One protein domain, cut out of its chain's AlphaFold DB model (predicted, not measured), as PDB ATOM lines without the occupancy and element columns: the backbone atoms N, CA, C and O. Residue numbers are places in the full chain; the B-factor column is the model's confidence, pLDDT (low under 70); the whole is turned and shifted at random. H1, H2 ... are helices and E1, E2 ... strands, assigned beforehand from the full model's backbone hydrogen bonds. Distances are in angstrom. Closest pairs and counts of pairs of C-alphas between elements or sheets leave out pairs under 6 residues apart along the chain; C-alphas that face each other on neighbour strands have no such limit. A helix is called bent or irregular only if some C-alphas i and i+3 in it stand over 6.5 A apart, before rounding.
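Overview. This is residues 5 to 94 of the 104 residues of an uncharacterized protein of uncultured bacterium (UniProt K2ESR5). A tiny two-strand sheet, E1 and E2, sits at one side of a compact cluster of helices with the short helix H1 at its core. H2 and H3 cross each other and pack on H1, H5 stands across H1 from H3, and the short H4 follows the end of H3. The printed part has 90 residues, in the order E1, H1, H2, H3, H4, H5, E2; the sheet is antiparallel and the class is mostly helix. The whole is compact, with a radius of gyration of the C-alphas of 12.4 A, and spans 34 by 25 by 20 A.

Along the chain. Find C-alpha 5 at (-3.193, -21.937, -1.045), where E1, residues 5 to 7, begins its 6.9 A. Its partner E2, residues 90 to 93, covers 9.5 A and ends at C-alpha 93, (-0.722, -19.702, -6.243). From E1 the backbone goes directly into H1, residues 8 to 15, 10.5 A. Next read H2, residues 25 to 36, 16.1 A, and H3, residues 42 to 59, which begins at (14.185, -35.068, -8.353) and covers 25.1 A. H3 is irregular, with C-alphas 43 and 46 7.1 A apart, and has a kink of 34 degrees near residue 49. H4 is residues 61 to 65, 7.9 A, and H5 residues 76 to 87, 16.0 A.

Arrangement. Start at the sheet, where E1 and E2 are antiparallel at 130 degrees; look for N 6 and O 91, and N 91 and O 6, each 3.0 A apart and within hydrogen-bond range. The closest C-alphas of H1 and E2 are Leu 8 and Tyr 90, 5.5 A apart. Residues 49 to 57 of H3 alone touch H1, closest at the C-alphas of Thr 15 and Gln 53, 4.8 A apart; the lines of H1 and H3 are about perpendicular at 75 degrees. Residues 27 to 31 of H2 alone touch H1, closest at the C-alphas of Asp 10 and Gly 27, 5.2 A; the two run the same way at a steep tilt of 68 degrees, only just short of about perpendicular. H2 touches H3 at a steep tilt of 67 degrees, the same way, with the C-alphas of Leu 32 and Ala 48 closest at 6.6 A. H5 is close to H1 but not clearly touching, closest at the C-alphas of Leu 8 and Ile 84, 7.1 A, and is apart from H2 and H3. H4 is close to H3 but not clearly touching, with the C-alphas of Leu 57 and Leu 63 closest at 6.1 A. In H2 and H5 every O i to N i+4 pair is within hydrogen-bond range; H1 has 3 of 4, H3 12 of 14 and H4 0 of 1, but H4 has 2 of 2 O i to N i+3 pairs within range.

Size, cuts and confidence. The two C-alphas farthest apart are those of Gly 37 and Glu 74, 35.3 A. The printed part has no cut and no link is long. Its mean pLDDT is 94.5, and no printed residue is under 70.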
ATOM      1  N   LYS A   5      -3.913 -22.602  -2.129       97.44
ATOM      2  CA  LYS A   5      -3.193 -21.937  -1.045       97.44
ATOM      3  C   LYS A   5      -1.928 -22.702  -0.685       97.44
ATOM      4  O   LYS A   5      -1.991 -23.914  -0.468       97.44
ATOM      5  N   PHE A   6      -0.824 -21.977  -0.575       97.88
ATOM      6  CA  PHE A   6       0.462 -22.483  -0.104       97.88
ATOM      7  C   PHE A   6       0.964 -21.651   1.062       97.88
ATOM      8  O   PHE A   6       0.650 -20.463   1.153       97.88
ATOM      9  N   HIS A   7       1.718 -22.292   1.956       98.12
ATOM     10  CA  HIS A   7       2.359 -21.595   3.060       98.12
ATOM     11  C   HIS A   7       3.434 -20.651   2.507       98.12
ATOM     12  O   HIS A   7       4.113 -20.984   1.532       98.12
ATOM     13  N   LEU A   8       3.630 -19.496   3.139       97.69
ATOM     14  CA  LEU A   8       4.624 -18.504   2.730       97.69
ATOM     15  C   LEU A   8       6.017 -19.134   2.593       97.69
ATOM     16  O   LEU A   8       6.679 -18.960   1.578       97.69
ATOM     17  N   GLY A   9       6.418 -19.952   3.566       97.00
ATOM     18  CA  GLY A   9       7.671 -20.707   3.514       97.00
ATOM     19  C   GLY A   9       7.804 -21.668   2.320       97.00
ATOM     20  O   GLY A   9       8.918 -21.875   1.845       97.00
ATOM     21  N   ASP A  10       6.710 -22.227   1.787       97.50
ATOM     22  CA  ASP A  10       6.774 -23.055   0.568       97.50
ATOM     23  C   ASP A  10       7.131 -22.194  -0.642       97.50
ATOM     24  O   ASP A  10       8.005 -22.557  -1.422       97.50
ATOM     25  N   ILE A  11       6.495 -21.026  -0.760       97.62
ATOM     26  CA  ILE A  11       6.728 -20.064  -1.844       97.62
ATOM     27  C   ILE A  11       8.152 -19.514  -1.763       97.62
ATOM     28  O   ILE A  11       8.874 -19.527  -2.758       97.62
ATOM     29  N   LEU A  12       8.586 -19.103  -0.568       96.81
ATOM     30  CA  LEU A  12       9.931 -18.575  -0.344       96.81
ATOM     31  C   LEU A  12      11.017 -19.620  -0.602       96.81
ATOM     32  O   LEU A  12      12.084 -19.258  -1.085       96.81
ATOM     33  N   SER A  13      10.735 -20.905  -0.378       96.75
ATOM     34  CA  SER A  13      11.671 -21.981  -0.733       96.75
ATOM     35  C   SER A  13      11.862 -22.177  -2.238       96.75
ATOM     36  O   SER A  13      12.790 -22.873  -2.636       96.75
ATOM     37  N   ILE A  14      10.976 -21.619  -3.072       96.62
ATOM     38  CA  ILE A  14      11.124 -21.614  -4.535       96.62
ATOM     39  C   ILE A  14      11.743 -20.303  -5.007       96.62
ATOM     40  O   ILE A  14      12.558 -20.294  -5.921       96.62
ATOM     41  N   THR A  15      11.325 -19.178  -4.422       96.38
ATOM     42  CA  THR A  15      11.745 -17.859  -4.904       96.38
ATOM     43  C   THR A  15      13.068 -17.377  -4.335       96.38
ATOM     44  O   THR A  15      13.629 -16.416  -4.861       96.38
ATOM     45  N   THR A  16      13.554 -18.024  -3.279       91.25
ATOM     46  CA  THR A  16      14.839 -17.744  -2.638       91.25
ATOM     47  C   THR A  16      15.707 -18.998  -2.645       91.25
ATOM     48  O   THR A  16      15.195 -20.111  -2.720       91.25
ATOM     49  N   ASP A  17      17.018 -18.830  -2.483       87.56
ATOM     50  CA  ASP A  17      17.969 -19.948  -2.399       87.56
ATOM     51  C   ASP A  17      17.975 -20.645  -1.015       87.56
ATOM     52  O   ASP A  17      18.947 -21.308  -0.650       87.56
ATOM     53  N   GLN A  18      16.917 -20.481  -0.208       92.38
ATOM     54  CA  GLN A  18      16.833 -20.984   1.168       92.38
ATOM     55  C   GLN A  18      15.614 -21.886   1.374       92.38
ATOM     56  O   GLN A  18      14.482 -21.510   1.082       92.38
ATOM     57  N   LEU A  19      15.830 -23.073   1.956       94.38
ATOM     58  CA  LEU A  19      14.753 -24.010   2.284       94.38
ATOM     59  C   LEU A  19      14.072 -23.614   3.601       94.38
ATOM     60  O   LEU A  19      14.434 -24.094   4.674       94.38
ATOM     61  N   VAL A  20      13.056 -22.761   3.496       95.00
ATOM     62  CA  VAL A  20      12.290 -22.190   4.619       95.00
ATOM     63  C   VAL A  20      10.870 -22.755   4.736       95.00
ATOM     64  O   VAL A  20      10.020 -22.227   5.447       95.00
ATOM     65  N   SER A  21      10.566 -23.822   4.002       95.00
ATOM     66  CA  SER A  21       9.277 -24.501   4.085       95.00
ATOM     67  C   SER A  21       9.154 -25.237   5.426       95.00
ATOM     68  O   SER A  21      10.017 -26.067   5.739       95.00
ATOM     69  N   PRO A  22       8.043 -25.070   6.173       92.25
ATOM     70  CA  PRO A  22       7.761 -25.888   7.356       92.25
ATOM     71  C   PRO A  22       7.688 -27.388   7.035       92.25
ATOM     72  O   PRO A  22       8.019 -28.230   7.866       92.25
ATOM     73  N   SER A  23       7.290 -27.725   5.803       93.31
ATOM     74  CA  SER A  23       7.238 -29.100   5.288       93.31
ATOM     75  C   SER A  23       8.530 -29.522   4.574       93.31
ATOM     76  O   SER A  23       8.585 -30.603   3.979       93.31
ATOM     77  N   ARG A  24       9.582 -28.690   4.628       92.12
ATOM     78  CA  ARG A  24      10.878 -28.893   3.964       92.12
ATOM     79  C   ARG A  24      10.679 -29.231   2.480       92.12
ATOM     80  O   ARG A  24       9.868 -28.617   1.792       92.12
ATOM     81  N   MET A  25      11.375 -30.252   1.982       93.62
ATOM     82  CA  MET A  25      11.235 -30.712   0.599       93.62
ATOM     83  C   MET A  25       9.797 -31.101   0.234       93.62
ATOM     84  O   MET A  25       9.408 -30.923  -0.912       93.62
ATOM     85  N   GLY A  26       8.980 -31.584   1.178       94.44
ATOM     86  CA  GLY A  26       7.582 -31.924   0.896       94.44
ATOM     87  C   GLY A  26       6.758 -30.719   0.429       94.44
ATOM     88  O   GLY A  26       5.941 -30.854  -0.481       94.44
ATOM     89  N   GLY A  27       7.022 -29.534   0.993       94.19
ATOM     90  CA  GLY A  27       6.409 -28.279   0.554       94.19
ATOM     91  C   GLY A  27       6.861 -27.880  -0.848       94.19
ATOM     92  O   GLY A  27       6.025 -27.586  -1.700       94.19
ATOM     93  N   VAL A  28       8.169 -27.992  -1.112       94.94
ATOM     94  CA  VAL A  28       8.784 -27.738  -2.428       94.94
ATOM     95  C   VAL A  28       8.156 -28.616  -3.515       94.94
ATOM     96  O   VAL A  28       7.676 -28.100  -4.520       94.94
ATOM     97  N   TYR A  29       8.072 -29.934  -3.308       95.56
ATOM     98  CA  TYR A  29       7.417 -30.823  -4.275       95.56
ATOM     99  C   TYR A  29       5.938 -30.471  -4.466       95.56
ATOM    100  O   TYR A  29       5.453 -30.454  -5.592       95.56
ATOM    101  N   ASN A  30       5.208 -30.159  -3.392       95.50
ATOM    102  CA  ASN A  30       3.778 -29.854  -3.472       95.50
ATOM    103  C   ASN A  30       3.492 -28.596  -4.310       95.50
ATOM    104  O   ASN A  30       2.585 -28.620  -5.145       95.50
ATOM    105  N   ILE A  31       4.250 -27.510  -4.109       96.62
ATOM    106  CA  ILE A  31       4.066 -26.282  -4.893       96.62
ATOM    107  C   ILE A  31       4.519 -26.469  -6.339       96.62
ATOM    108  O   ILE A  31       3.762 -26.129  -7.245       96.62
ATOM    109  N   LEU A  32       5.679 -27.088  -6.576       95.81
ATOM    110  CA  LEU A  32       6.191 -27.295  -7.930       95.81
ATOM    111  C   LEU A  32       5.301 -28.243  -8.741       95.81
ATOM    112  O   LEU A  32       4.984 -27.946  -9.891       95.81
ATOM    113  N   ASN A  33       4.827 -29.341  -8.147       95.19
ATOM    114  CA  ASN A  33       3.917 -30.267  -8.824       95.19
ATOM    115  C   ASN A  33       2.579 -29.593  -9.164       95.19
ATOM    116  O   ASN A  33       2.022 -29.805 -10.239       95.19
ATOM    117  N   PHE A  34       2.058 -28.748  -8.267       95.81
ATOM    118  CA  PHE A  34       0.846 -27.979  -8.546       95.81
ATOM    119  C   PHE A  34       1.066 -26.941  -9.650       95.81
ATOM    120  O   PHE A  34       0.226 -26.809 -10.537       95.81
ATOM    121  N   MET A  35       2.182 -26.213  -9.592       95.31
ATOM    122  CA  MET A  35       2.483 -25.146 -10.538       95.31
ATOM    123  C   MET A  35       2.735 -25.672 -11.947       95.31
ATOM    124  O   MET A  35       2.241 -25.095 -12.911       95.31
ATOM    125  N   THR A  36       3.474 -26.772 -12.059       93.50
ATOM    126  CA  THR A  36       3.827 -27.390 -13.343       93.50
ATOM    127  C   THR A  36       2.756 -28.346 -13.862       93.50
ATOM    128  O   THR A  36       2.775 -28.688 -15.041       93.50
ATOM    129  N   GLY A  37       1.840 -28.808 -13.005       92.00
ATOM    130  CA  GLY A  37       0.844 -29.826 -13.345       92.00
ATOM    131  C   GLY A  37       1.414 -31.242 -13.509       92.00
ATOM    132  O   GLY A  37       0.698 -32.126 -13.980       92.00
ATOM    133  N   HIS A  38       2.673 -31.472 -13.128       88.62
ATOM    134  CA  HIS A  38       3.371 -32.749 -13.275       88.62
ATOM    135  C   HIS A  38       3.772 -33.330 -11.917       88.62
ATOM    136  O   HIS A  38       3.944 -32.602 -10.945       88.62
ATOM    137  N   ASP A  39       3.963 -34.648 -11.852       90.12
ATOM    138  CA  ASP A  39       4.638 -35.280 -10.717       90.12
ATOM    139  C   ASP A  39       6.149 -35.298 -10.983       90.12
ATOM    140  O   ASP A  39       6.643 -36.079 -11.803       90.12
ATOM    141  N   LEU A  40       6.876 -34.356 -10.378       89.94
ATOM    142  CA  LEU A  40       8.274 -34.105 -10.712       89.94
ATOM    143  C   LEU A  40       9.207 -35.163 -10.123       89.94
ATOM    144  O   LEU A  40       9.209 -35.454  -8.927       89.94
ATOM    145  N   MET A  41      10.112 -35.658 -10.964       90.62
ATOM    146  CA  MET A  41      11.271 -36.417 -10.507       90.62
ATOM    147  C   MET A  41      12.360 -35.466  -9.995       90.62
ATOM    148  O   MET A  41      12.540 -34.374 -10.527       90.62
ATOM    149  N   THR A  42      13.164 -35.905  -9.020       89.25
ATOM    150  CA  THR A  42      14.185 -35.068  -8.353       89.25
ATOM    151  C   THR A  42      15.167 -34.398  -9.321       89.25
ATOM    152  O   THR A  42      15.599 -33.277  -9.079       89.25
ATOM    153  N   HIS A  43      15.500 -35.051 -10.437       89.94
ATOM    154  CA  HIS A  43      16.412 -34.499 -11.445       89.94
ATOM    155  C   HIS A  43      15.810 -33.336 -12.255       89.94
ATOM    156  O   HIS A  43      16.565 -32.567 -12.843       89.94
ATOM    157  N   LEU A  44      14.479 -33.203 -12.288       90.94
ATOM    158  CA  LEU A  44      13.767 -32.108 -12.954       90.94
ATOM    159  C   LEU A  44      13.554 -30.903 -12.032       90.94
ATOM    160  O   LEU A  44      13.214 -29.827 -12.517       90.94
ATOM    161  N   LEU A  45      13.764 -31.063 -10.720       91.31
ATOM    162  CA  LEU A  45      13.531 -29.996  -9.747       91.31
ATOM    163  C   LEU A  45      14.289 -28.704 -10.048       91.31
ATOM    164  O   LEU A  45      13.645 -27.666  -9.968       91.31
ATOM    165  N   PRO A  46      15.591 -28.712 -10.407       91.94
ATOM    166  CA  PRO A  46      16.302 -27.461 -10.660       91.94
ATOM    167  C   PRO A  46      15.632 -26.637 -11.763       91.94
ATOM    168  O   PRO A  46      15.394 -25.449 -11.590       91.94
ATOM    169  N   HIS A  47      15.227 -27.295 -12.850       91.88
ATOM    170  CA  HIS A  47      14.553 -26.632 -13.960       91.88
ATOM    171  C   HIS A  47      13.150 -26.141 -13.581       91.88
ATOM    172  O   HIS A  47      12.776 -25.015 -13.900       91.88
ATOM    173  N   ALA A  48      12.386 -26.961 -12.852       93.81
ATOM    174  CA  ALA A  48      11.063 -26.572 -12.375       93.81
ATOM    175  C   ALA A  48      11.126 -25.386 -11.399       93.81
ATOM    176  O   ALA A  48      10.250 -24.526 -11.438       93.81
ATOM    177  N   ILE A  49      12.155 -25.327 -10.542       95.06
ATOM    178  CA  ILE A  49      12.400 -24.197  -9.639       95.06
ATOM    179  C   ILE A  49      12.660 -22.933 -10.450       95.06
ATOM    180  O   ILE A  49      11.978 -21.949 -10.204       95.06
ATOM    181  N   GLU A  50      13.561 -22.960 -11.436       94.25
ATOM    182  CA  GLU A  50      13.861 -21.791 -12.278       94.25
ATOM    183  C   GLU A  50      12.599 -21.235 -12.966       94.25
ATOM    184  O   GLU A  50      12.328 -20.030 -12.919       94.25
ATOM    185  N   GLU A  51      11.787 -22.114 -13.562       94.00
ATOM    186  CA  GLU A  51      10.547 -21.732 -14.245       94.00
ATOM    187  C   GLU A  51       9.505 -21.162 -13.263       94.00
ATOM    188  O   GLU A  51       8.959 -20.072 -13.469       94.00
ATOM    189  N   CYS A  52       9.260 -21.870 -12.154       95.38
ATOM    190  CA  CYS A  52       8.294 -21.457 -11.136       95.38
ATOM    191  C   CYS A  52       8.733 -20.188 -10.401       95.38
ATOM    192  O   CYS A  52       7.890 -19.347 -10.094       95.38
ATOM    193  N   GLN A  53      10.029 -20.023 -10.142       96.12
ATOM    194  CA  GLN A  53      10.599 -18.841  -9.507       96.12
ATOM    195  C   GLN A  53      10.295 -17.598 -10.334       96.12
ATOM    196  O   GLN A  53       9.736 -16.642  -9.797       96.12
ATOM    197  N   SER A  54      10.601 -17.613 -11.637       95.12
ATOM    198  CA  SER A  54      10.314 -16.470 -12.512       95.12
ATOM    199  C   SER A  54       8.825 -16.121 -12.492       95.12
ATOM    200  O   SER A  54       8.461 -14.958 -12.326       95.12
ATOM    201  N   TYR A  55       7.958 -17.131 -12.590       95.75
ATOM    202  CA  TYR A  55       6.512 -16.925 -12.590       95.75
ATOM    203  C   TYR A  55       5.985 -16.358 -11.260       95.75
ATOM    204  O   TYR A  55       5.196 -15.411 -11.257       95.75
ATOM    205  N   LEU A  56       6.429 -16.897 -10.118       96.56
ATOM    206  CA  LEU A  56       6.034 -16.415  -8.787       96.56
ATOM    207  C   LEU A  56       6.500 -14.979  -8.548       96.56
ATOM    208  O   LEU A  56       5.740 -14.174  -8.017       96.56
ATOM    209  N   LEU A  57       7.722 -14.647  -8.963       96.25
ATOM    210  CA  LEU A  57       8.292 -13.308  -8.824       96.25
ATOM    211  C   LEU A  57       7.587 -12.262  -9.701       96.25
ATOM    212  O   LEU A  57       7.591 -11.077  -9.356       96.25
ATOM    213  N   ASP A  58       6.979 -12.671 -10.813       95.88
ATOM    214  CA  ASP A  58       6.156 -11.793 -11.649       95.88
ATOM    215  C   ASP A  58       4.727 -11.660 -11.106       95.88
ATOM    216  O   ASP A  58       4.172 -10.559 -11.089       95.88
ATOM    217  N   ALA A  59       4.144 -12.753 -10.602       94.88
ATOM    218  CA  ALA A  59       2.815 -12.752  -9.991       94.88
ATOM    219  C   ALA A  59       2.777 -12.021  -8.634       94.88
ATOM    220  O   ALA A  59       1.776 -11.390  -8.291       94.88
ATOM    221  N   MET A  60       3.865 -12.092  -7.863       95.75
ATOM    222  CA  MET A  60       4.006 -11.511  -6.526       95.75
ATOM    223  C   MET A  60       5.328 -10.732  -6.414       95.75
ATOM    224  O   MET A  60       6.269 -11.190  -5.763       95.75
ATOM    225  N   PRO A  61       5.423  -9.522  -7.004       96.00
ATOM    226  CA  PRO A  61       6.679  -8.769  -7.061       96.00
ATOM    227  C   PRO A  61       7.310  -8.449  -5.700       96.00
ATOM    228  O   PRO A  61       8.527  -8.304  -5.625       96.00
ATOM    229  N   TRP A  62       6.515  -8.383  -4.627       95.00
ATOM    230  CA  TRP A  62       6.994  -8.151  -3.258       95.00
ATOM    231  C   TRP A  62       7.921  -9.263  -2.741       95.00
ATOM    232  O   TRP A  62       8.721  -9.015  -1.844       95.00
ATOM    233  N   LEU A  63       7.884 -10.465  -3.332       96.06
ATOM    234  CA  LEU A  63       8.827 -11.543  -3.018       96.06
ATOM    235  C   LEU A  63      10.281 -11.146  -3.329       96.06
ATOM    236  O   LEU A  63      11.192 -11.615  -2.656       96.06
ATOM    237  N   LYS A  64      10.504 -10.238  -4.294       94.00
ATOM    238  CA  LYS A  64      11.837  -9.705  -4.645       94.00
ATOM    239  C   LYS A  64      12.453  -8.854  -3.528       94.00
ATOM    240  O   LYS A  64      13.654  -8.613  -3.549       94.00
ATOM    241  N   GLU A  65      11.643  -8.370  -2.587       93.25
ATOM    242  CA  GLU A  65      12.090  -7.529  -1.469       93.25
ATOM    243  C   GLU A  65      12.508  -8.346  -0.239       93.25
ATOM    244  O   GLU A  65      12.980  -7.778   0.746       93.25
ATOM    245  N   ILE A  66      12.295  -9.665  -0.257       94.00
ATOM    246  CA  ILE A  66      12.595 -10.536   0.877       94.00
ATOM    247  C   ILE A  66      14.055 -10.966   0.805       94.00
ATOM    248  O   ILE A  66      14.467 -11.682  -0.104       94.00
ATOM    249  N   ASP A  67      14.825 -10.531   1.798       89.56
ATOM    250  CA  ASP A  67      16.223 -10.906   1.971       89.56
ATOM    251  C   ASP A  67      16.346 -12.097   2.930       89.56
ATOM    252  O   ASP A  67      15.806 -12.084   4.040       89.56
ATOM    253  N   THR A  68      17.074 -13.123   2.491       92.38
ATOM    254  CA  THR A  68      17.371 -14.340   3.257       92.38
ATOM    255  C   THR A  68      18.869 -14.532   3.518       92.38
ATOM    256  O   THR A  68      19.268 -15.543   4.091       92.38
ATOM    257  N   SER A  69      19.723 -13.569   3.149       87.94
ATOM    258  CA  SER A  69      21.189 -13.691   3.223       87.94
ATOM    259  C   SER A  69      21.750 -13.856   4.643       87.94
ATOM    260  O   SER A  69      22.830 -14.422   4.814       87.94
ATOM    261  N   GLY A  70      21.022 -13.397   5.665       89.69
ATOM    262  CA  GLY A  70      21.373 -13.549   7.083       89.69
ATOM    263  C   GLY A  70      20.625 -14.666   7.820       89.69
ATOM    264  O   GLY A  70      20.772 -14.788   9.039       89.69
ATOM    265  N   LEU A  71      19.798 -15.445   7.119       94.31
ATOM    266  CA  LEU A  71      18.951 -16.469   7.725       94.31
ATOM    267  C   LEU A  71      19.767 -17.713   8.103       94.31
ATOM    268  O   LEU A  71      20.597 -18.192   7.332       94.31
ATOM    269  N   ASN A  72      19.528 -18.242   9.297       93.75
ATOM    270  CA  ASN A  72      20.143 -19.451   9.830       93.75
ATOM    271  C   ASN A  72      19.176 -20.162  10.792       93.75
ATOM    272  O   ASN A  72      18.074 -19.686  11.052       93.75
ATOM    273  N   GLU A  73      19.580 -21.313  11.325       90.50
ATOM    274  CA  GLU A  73      18.717 -22.129  12.190       90.50
ATOM    275  C   GLU A  73      18.317 -21.429  13.501       90.50
ATOM    276  O   GLU A  73      17.252 -21.722  14.033       90.50
ATOM    277  N   GLU A  74      19.127 -20.496  14.012       94.56
ATOM    278  CA  GLU A  74      18.868 -19.811  15.286       94.56
ATOM    279  C   GLU A  74      17.849 -18.675  15.144       94.56
ATOM    280  O   GLU A  74      17.086 -18.422  16.072       94.56
ATOM    281  N   ASN A  75      17.822 -17.992  13.994       94.50
ATOM    282  CA  ASN A  75      16.931 -16.849  13.747       94.50
ATOM    283  C   ASN A  75      15.745 -17.169  12.823       94.50
ATOM    284  O   ASN A  75      14.910 -16.297  12.576       94.50
ATOM    285  N   TYR A  76      15.659 -18.401  12.319       93.50
ATOM    286  CA  TYR A  76      14.638 -18.820  11.363       93.50
ATOM    287  C   TYR A  76      13.208 -18.630  11.880       93.50
ATOM    288  O   TYR A  76      12.367 -18.111  11.148       93.50
ATOM    289  N   GLU A  77      12.926 -19.048  13.117       93.81
ATOM    290  CA  GLU A  77      11.568 -18.996  13.676       93.81
ATOM    291  C   GLU A  77      11.082 -17.549  13.817       93.81
ATOM    292  O   GLU A  77      10.025 -17.199  13.296       93.81
ATOM    293  N   GLU A  78      11.898 -16.689  14.433       95.88
ATOM    294  CA  GLU A  78      11.584 -15.266  14.605       95.88
ATOM    295  C   GLU A  78      11.416 -14.561  13.254       95.88
ATOM    296  O   GLU A  78      10.458 -13.814  13.047       95.88
ATOM    297  N   TRP A  79      12.309 -14.839  12.298       95.94
ATOM    298  CA  TRP A  79      12.217 -14.285  10.951       95.94
ATOM    299  C   TRP A  79      10.938 -14.733  10.231       95.94
ATOM    300  O   TRP A  79      10.261 -13.912   9.609       95.94
ATOM    301  N   MET A  80      10.569 -16.014  10.327       95.88
ATOM    302  CA  MET A  80       9.349 -16.531   9.704       95.88
ATOM    303  C   MET A  80       8.103 -15.879  10.311       95.88
ATOM    304  O   MET A  80       7.214 -15.469   9.564       95.88
ATOM    305  N   ASP A  81       8.055 -15.704  11.632       96.50
ATOM    306  CA  ASP A  81       6.957 -15.012  12.315       96.50
ATOM    307  C   ASP A  81       6.818 -13.555  11.849       96.50
ATOM    308  O   ASP A  81       5.704 -13.073  11.608       96.50
ATOM    309  N   GLU A  82       7.932 -12.844  11.658       96.06
ATOM    310  CA  GLU A  82       7.925 -11.489  11.099       96.06
ATOM    311  C   GLU A  82       7.415 -11.459   9.655       96.06
ATOM    312  O   GLU A  82       6.600 -10.596   9.303       96.06
ATOM    313  N   MET A  83       7.846 -12.409   8.820       96.12
ATOM    314  CA  MET A  83       7.388 -12.519   7.434       96.12
ATOM    315  C   MET A  83       5.893 -12.848   7.365       96.12
ATOM    316  O   MET A  83       5.161 -12.198   6.616       96.12
ATOM    317  N   ILE A  84       5.413 -13.780   8.193       97.00
ATOM    318  CA  ILE A  84       3.991 -14.128   8.314       97.00
ATOM    319  C   ILE A  84       3.183 -12.919   8.793       97.00
ATOM    320  O   ILE A  84       2.121 -12.627   8.244       97.00
ATOM    321  N   LYS A  85       3.682 -12.167   9.776       97.00
ATOM    322  CA  LYS A  85       3.013 -10.956  10.266       97.00
ATOM    323  C   LYS A  85       2.945  -9.856   9.206       97.00
ATOM    324  O   LYS A  85       1.956  -9.123   9.160       97.00
ATOM    325  N   LYS A  86       3.987  -9.714   8.382       96.44
ATOM    326  CA  LYS A  86       4.089  -8.659   7.363       96.44
ATOM    327  C   LYS A  86       3.307  -8.985   6.091       96.44
ATOM    328  O   LYS A  86       2.635  -8.104   5.559       96.44
ATOM    329  N   TYR A  87       3.399 -10.220   5.610       96.38
ATOM    330  CA  TYR A  87       2.876 -10.624   4.304       96.38
ATOM    331  C   TYR A  87       1.699 -11.599   4.393       96.38
ATOM    332  O   TYR A  87       0.970 -11.751   3.420       96.38
ATOM    333  N   GLY A  88       1.458 -12.217   5.546       97.19
ATOM    334  CA  GLY A  88       0.447 -13.258   5.725       97.19
ATOM    335  C   GLY A  88       1.009 -14.666   5.523       97.19
ATOM    336  O   GLY A  88       1.959 -14.876   4.771       97.19
ATOM    337  N   GLU A  89       0.398 -15.637   6.204       97.81
ATOM    338  CA  GLU A  89       0.879 -17.026   6.273       97.81
ATOM    339  C   GLU A  89       0.620 -17.837   4.996       97.81
ATOM    340  O   GLU A  89       1.432 -18.683   4.632       97.81
ATOM    341  N   TYR A  90      -0.493 -17.585   4.300       97.94
ATOM    342  CA  TYR A  90      -0.898 -18.352   3.120       97.94
ATOM    343  C   TYR A  90      -1.244 -17.449   1.948       97.94
ATOM    344  O   TYR A  90      -2.005 -16.492   2.104       97.94
ATOM    345  N   HIS A  91      -0.775 -17.833   0.761       97.88
ATOM    346  CA  HIS A  91      -1.009 -17.104  -0.485       97.88
ATOM    347  C   HIS A  91      -1.580 -18.020  -1.560       97.88
ATOM    348  O   HIS A  91      -1.274 -19.214  -1.612       97.88
ATOM    349  N   ASP A  92      -2.428 -17.455  -2.415       97.38
ATOM    350  CA  ASP A  92      -2.993 -18.151  -3.566       97.38
ATOM    351  C   ASP A  92      -1.966 -18.217  -4.703       97.38
ATOM    352  O   ASP A  92      -1.541 -17.196  -5.241       97.38
ATOM    353  N   VAL A  93      -1.600 -19.434  -5.099       96.75
ATOM    354  CA  VAL A  93      -0.722 -19.702  -6.243       96.75
ATOM    355  C   VAL A  93      -1.564 -20.238  -7.394       96.75
ATOM    356  O   VAL A  93      -2.502 -21.015  -7.191       96.75
ATOM    357  N   SER A  94      -1.226 -19.819  -8.611       95.19
ATOM    358  CA  SER A  94      -1.818 -20.326  -9.853       95.19
ATOM    359  C   SER A  94      -0.826 -21.236 -10.579       95.19
ATOM    360  O   SER A  94       0.376 -20.977 -10.500       95.19
TER     361      SER A  94